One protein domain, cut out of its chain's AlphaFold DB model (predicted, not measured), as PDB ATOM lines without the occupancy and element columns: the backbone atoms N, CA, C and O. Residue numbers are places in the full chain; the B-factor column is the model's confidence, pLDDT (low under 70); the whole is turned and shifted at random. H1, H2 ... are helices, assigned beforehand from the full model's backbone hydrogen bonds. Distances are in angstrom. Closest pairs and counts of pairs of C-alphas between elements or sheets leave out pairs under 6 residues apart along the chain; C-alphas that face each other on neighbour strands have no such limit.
ATOM      1  N   TYR A 122     394.533  86.890 139.628       86.94
ATOM      2  CA  TYR A 122     394.372  87.880 140.694       86.94
ATOM      3  C   TYR A 122     395.459  87.744 141.757       86.94
ATOM      4  O   TYR A 122     395.613  86.685 142.349       86.94
ATOM      5  N   CYS A 123     396.139  88.832 142.122       79.69
ATOM      6  CA  CYS A 123     397.190  88.803 143.153       79.69
ATOM      7  C   CYS A 123     396.680  88.595 144.598       79.69
ATOM      8  O   CYS A 123     397.485  88.353 145.493       79.69
ATOM      9  N   ARG A 124     395.370  88.730 144.863       83.19
ATOM     10  CA  ARG A 124     394.757  88.611 146.205       83.19
ATOM     11  C   ARG A 124     393.469  87.792 146.165       83.19
ATOM     12  O   ARG A 124     392.731  87.851 145.181       83.19
ATOM     13  N   ARG A 125     393.165  87.085 147.263       83.50
ATOM     14  CA  ARG A 125     391.955  86.251 147.385       83.50
ATOM     15  C   ARG A 125     390.685  87.089 147.304       83.50
ATOM     16  O   ARG A 125     389.759  86.705 146.601       83.50
ATOM     17  N   ASP A 126     390.678  88.249 147.956       88.75
ATOM     18  CA  ASP A 126     389.513  89.141 147.995       88.75
ATOM     19  C   ASP A 126     389.156  89.672 146.604       88.75
ATOM     20  O   ASP A 126     387.984  89.826 146.275       88.75
ATOM     21  N   HIS A 127     390.159  89.888 145.746       92.38
ATOM     22  CA  HIS A 127     389.934  90.311 144.364       92.38
ATOM     23  C   HIS A 127     389.323  89.185 143.527       92.38
ATOM     24  O   HIS A 127     388.389  89.448 142.774       92.38
ATOM     25  N   LEU A 128     389.778  87.936 143.703       92.06
ATOM     26  CA  LEU A 128     389.106  86.789 143.087       92.06
ATOM     27  C   LEU A 128     387.668  86.664 143.609       92.06
ATOM     28  O   LEU A 128     386.750  86.465 142.824       92.06
ATOM     29  N   GLN A 129     387.449  86.800 144.916       92.00
ATOM     30  CA  GLN A 129     386.118  86.646 145.500       92.00
ATOM     31  C   GLN A 129     385.156  87.748 145.038       92.00
ATOM     32  O   GLN A 129     384.001  87.464 144.731       92.00
ATOM     33  N   ASN A 130     385.633  88.990 144.925       94.69
ATOM     34  CA  ASN A 130     384.865  90.077 144.327       94.69
ATOM     35  C   ASN A 130     384.614  89.826 142.840       94.69
ATOM     36  O   ASN A 130     383.486  90.004 142.395       94.69
ATOM     37  N   HIS A 131     385.602  89.331 142.093       93.88
ATOM     38  CA  HIS A 131     385.405  88.920 140.707       93.88
ATOM     39  C   HIS A 131     384.314  87.849 140.578       93.88
ATOM     40  O   HIS A 131     383.409  88.018 139.767       93.88
ATOM     41  N   MET A 132     384.316  86.812 141.421       90.62
ATOM     42  CA  MET A 132     383.270  85.781 141.404       90.62
ATOM     43  C   MET A 132     381.866  86.338 141.692       90.62
ATOM     44  O   MET A 132     380.879  85.723 141.303       90.62
ATOM     45  N   ARG A 133     381.765  87.506 142.341       93.06
ATOM     46  CA  ARG A 133     380.499  88.216 142.594       93.06
ATOM     47  C   ARG A 133     380.108  89.201 141.490       93.06
ATOM     48  O   ARG A 133     378.958  89.630 141.456       93.06
ATOM     49  N   THR A 134     381.031  89.597 140.613       92.75
ATOM     50  CA  THR A 134     380.711  90.523 139.515       92.75
ATOM     51  C   THR A 134     379.825  89.862 138.459       92.75
ATOM     52  O   THR A 134     380.002  88.695 138.112       92.75
ATOM     53  N   SER A 135     378.885  90.628 137.898       78.31
ATOM     54  CA  SER A 135     377.944  90.150 136.873       78.31
ATOM     55  C   SER A 135     378.632  89.605 135.614       78.31
ATOM     56  O   SER A 135     378.112  88.690 134.976       78.31
ATOM     57  N   SER A 136     379.824  90.110 135.283       77.06
ATOM     58  CA  SER A 136     380.654  89.619 134.177       77.06
ATOM     59  C   SER A 136     381.129  88.178 134.389       77.06
ATOM     60  O   SER A 136     381.122  87.390 133.445       77.06
ATOM     61  N   HIS A 137     381.469  87.794 135.623       84.75
ATOM     62  CA  HIS A 137     381.823  86.414 135.948       84.75
ATOM     63  C   HIS A 137     380.610  85.491 135.841       84.75
ATOM     64  O   HIS A 137     380.706  84.447 135.205       84.75
ATOM     65  N   CYS A 138     379.457  85.890 136.386       77.50
ATOM     66  CA  CYS A 138     378.227  85.098 136.303       77.50
ATOM     67  C   CYS A 138     377.792  84.852 134.850       77.50
ATOM     68  O   CYS A 138     377.343  83.754 134.526       77.50
ATOM     69  N   ARG A 139     377.970  85.844 133.967       78.88
ATOM     70  CA  ARG A 139     377.702  85.704 132.528       78.88
ATOM     71  C   ARG A 139     378.665  84.725 131.855       78.88
ATOM     72  O   ARG A 139     378.231  83.888 131.075       78.88
ATOM     73  N   ASN A 140     379.955  84.786 132.171       73.25
ATOM     74  CA  ASN A 140     380.931  83.853 131.602       73.25
ATOM     75  C   ASN A 140     380.774  82.434 132.180       73.25
ATOM     76  O   ASN A 140     380.968  81.455 131.467       73.25
ATOM     77  N   ALA A 141     380.353  82.311 133.442       73.62
ATOM     78  CA  ALA A 141     380.081  81.032 134.094       73.62
ATOM     79  C   ALA A 141     378.848  80.345 133.504       73.62
ATOM     80  O   ALA A 141     378.879  79.139 133.269       73.62
ATOM     81  N   SER A 142     377.785  81.101 133.206       73.38
ATOM     82  CA  SER A 142     376.594  80.550 132.553       73.38
ATOM     83  C   SER A 142     376.853  80.141 131.102       73.38
ATOM     84  O   SER A 142     376.249  79.177 130.638       73.38
ATOM     85  N   ILE A 143     377.786  80.802 130.408       66.00
ATOM     86  CA  ILE A 143     378.256  80.381 129.081       66.00
ATOM     87  C   ILE A 143     379.101  79.104 129.191       66.00
ATOM     88  O   ILE A 143     378.880  78.172 128.432       66.00
ATOM     89  N   SER A 144     380.006  79.016 130.171       61.19
ATOM     90  CA  SER A 144     380.873  77.844 130.381       61.19
ATOM     91  C   SER A 144     380.127  76.571 130.814       61.19
ATOM     92  O   SER A 144     380.687  75.483 130.697       61.19
ATOM     93  N   LEU A 145     378.904  76.694 131.340       61.78
ATOM     94  CA  LEU A 145     378.018  75.573 131.684       61.78
ATOM     95  C   LEU A 145     377.212  75.050 130.487       61.78
ATOM     96  O   LEU A 145     376.702  73.932 130.552       61.78
ATOM     97  N   LYS A 146     377.103  75.831 129.407       56.72
ATOM     98  CA  LYS A 146     376.528  75.356 128.151       56.72
ATOM     99  C   LYS A 146     377.582  74.564 127.395       56.72
ATOM    100  O   LYS A 146     378.744  74.960 127.319       56.72
ATOM    101  N   ASN A 147     377.172  73.415 126.872       61.19
ATOM    102  CA  ASN A 147     378.028  72.539 126.083       61.19
ATOM    103  C   ASN A 147     378.708  73.379 124.978       61.19
ATOM    104  O   ASN A 147     378.018  74.175 124.342       61.19
ATOM    105  N   PRO A 148     380.021  73.256 124.716       63.06
ATOM    106  CA  PRO A 148     380.688  74.018 123.653       63.06
ATOM    107  C   PRO A 148     379.993  73.914 122.281       63.06
ATOM    108  O   PRO A 148     380.128  74.815 121.456       63.06
ATOM    109  N   LEU A 149     379.203  72.858 122.053       60.88
ATOM    110  CA  LEU A 149     378.328  72.722 120.887       60.88
ATOM    111  C   LEU A 149     377.131  73.691 120.902       60.88
ATOM    112  O   LEU A 149     376.873  74.330 119.887       60.88
ATOM    113  N   GLU A 150     376.478  73.895 122.047       61.00
ATOM    114  CA  GLU A 150     375.376  74.862 122.204       61.00
ATOM    115  C   GLU A 150     375.859  76.309 122.028       61.00
ATOM    116  O   GLU A 150     375.127  77.159 121.530       61.00
ATOM    117  N   ILE A 151     377.110  76.608 122.403       61.62
ATOM    118  CA  ILE A 151     377.713  77.930 122.154       61.62
ATOM    119  C   ILE A 151     377.846  78.173 120.646       61.62
ATOM    120  O   ILE A 151     377.556  79.270 120.170       61.62
ATOM    121  N   ARG A 152     378.243  77.143 119.889       66.50
ATOM    122  CA  ARG A 152     378.370  77.219 118.431       66.50
ATOM    123  C   ARG A 152     377.008  77.356 117.753       66.50
ATOM    124  O   ARG A 152     376.887  78.128 116.811       66.50
ATOM    125  N   GLU A 153     375.990  76.659 118.254       70.19
ATOM    126  CA  GLU A 153     374.607  76.778 117.777       70.19
ATOM    127  C   GLU A 153     374.045  78.182 118.017       70.19
ATOM    128  O   GLU A 153     373.519  78.784 117.089       70.19
ATOM    129  N   ILE A 154     374.254  78.759 119.205       74.75
ATOM    130  CA  ILE A 154     373.834  80.135 119.517       74.75
ATOM    131  C   ILE A 154     374.615  81.166 118.682       74.75
ATOM    132  O   ILE A 154     374.061  82.196 118.296       74.75
ATOM    133  N   GLU A 155     375.900  80.939 118.390       78.62
ATOM    134  CA  GLU A 155     376.665  81.823 117.498       78.62
ATOM    135  C   GLU A 155     376.129  81.764 116.059       78.62
ATOM    136  O   GLU A 155     375.976  82.806 115.421       78.62
ATOM    137  N   ILE A 156     375.796  80.568 115.568       78.75
ATOM    138  CA  ILE A 156     375.173  80.375 114.253       78.75
ATOM    139  C   ILE A 156     373.796  81.048 114.215       78.75
ATOM    140  O   ILE A 156     373.521  81.806 113.291       78.75
ATOM    141  N   GLU A 157     372.962  80.843 115.232       76.50
ATOM    142  CA  GLU A 157     371.621  81.428 115.322       76.50
ATOM    143  C   GLU A 157     371.674  82.961 115.376       76.50
ATOM    144  O   GLU A 157     370.929  83.626 114.664       76.50
ATOM    145  N   ASN A 158     372.624  83.545 116.116       75.69
ATOM    146  CA  ASN A 158     372.823  84.998 116.137       75.69
ATOM    147  C   ASN A 158     373.323  85.555 114.797       75.69
ATOM    148  O   ASN A 158     372.945  86.665 114.428       75.69
ATOM    149  N   ARG A 159     374.163  84.816 114.059       74.25
ATOM    150  CA  ARG A 159     374.579  85.228 112.707       74.25
ATOM    151  C   ARG A 159     373.410  85.177 111.726       74.25
ATOM    152  O   ARG A 159     373.242  86.109 110.950       74.25
ATOM    153  N   LEU A 160     372.576  84.142 111.812       69.56
ATOM    154  CA  LEU A 160     371.400  83.984 110.955       69.56
ATOM    155  C   LEU A 160     370.294  84.999 111.284       69.56
ATOM    156  O   LEU A 160     369.678  85.543 110.371       69.56
ATOM    157  N   ALA A 161     370.093  85.336 112.561       70.12
ATOM    158  CA  ALA A 161     369.103  86.329 112.988       70.12
ATOM    159  C   ALA A 161     369.430  87.760 112.514       70.12
ATOM    160  O   ALA A 161     368.530  88.585 112.369       70.12
ATOM    161  N   ILE A 162     370.705  88.071 112.245       60.09
ATOM    162  CA  ILE A 162     371.114  89.368 111.678       60.09
ATOM    163  C   ILE A 162     370.816  89.430 110.165       60.09
ATOM    164  O   ILE A 162     370.570  90.512 109.628       60.09
ATOM    165  N   GLU A 163     370.773  88.288 109.473       55.59
ATOM    166  CA  GLU A 163     370.620  88.224 108.012       55.59
ATOM    167  C   GLU A 163     369.161  88.136 107.520       55.59
ATOM    168  O   GLU A 163     368.901  88.351 106.332       55.59
ATOM    169  N   GLU A 164     368.176  87.923 108.402       51.94
ATOM    170  CA  GLU A 164     366.757  87.790 108.011       51.94
ATOM    171  C   GLU A 164     366.130  89.054 107.393       51.94
ATOM    172  O   GLU A 164     365.052  88.983 106.803       51.94
TER     173      GLU A 164
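AT A GLANCE: This is residues 122 to 164 of the 318 residues of the protein "C2H2-type domain-containing protein" of Brachionus plicatilis (UniProt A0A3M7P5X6). Three helices are strung end to end in an open zigzag, turning a corner at each link, with no core; H2 and H3 make a wide V, and H1 leads off from the other end of H2. The 43 printed residues hold H1, H2 and H3 in that order and no named strand: all helix. The whole is extended, with a radius of gyration of the C-alphas of 15.0 A and spans of 46 by 19 by 14 A.

HOW THE PARTS SIT: H1, residues 125 to 133, and H2, residues 135 to 144, are close but not clearly touching; their closest C-alphas, of His 131 and His 137, are 6.5 A apart. Their lines are about perpendicular, at 75 degrees. H2 and H3, residues 148 to 163, are also close but not clearly touching, with the closest C-alphas, of Ile 143 and Ile 151, 7.4 A apart. Their lines are only just about perpendicular, at 72 degrees. H1 and H3 are apart. In H1 and H2 every O i to N i+4 pair is within hydrogen-bond range; in H3, 11 of 12.

IN THESE COORDINATES: H1 begins at C-alpha 125 (391.955, 86.251, 147.385) and is 12.6 A long; H2 is 14.2 A. H3, 23.4 A, ends at C-alpha 163 (370.620, 88.224, 108.012).

THE WHOLE: The C-alphas farthest apart, of Arg 124 and Glu 164, are 47.4 A apart. The printed part has no cut, and both links are tight. Confidence is under 70 at residues 143 to 152, 160 and 162 to 164.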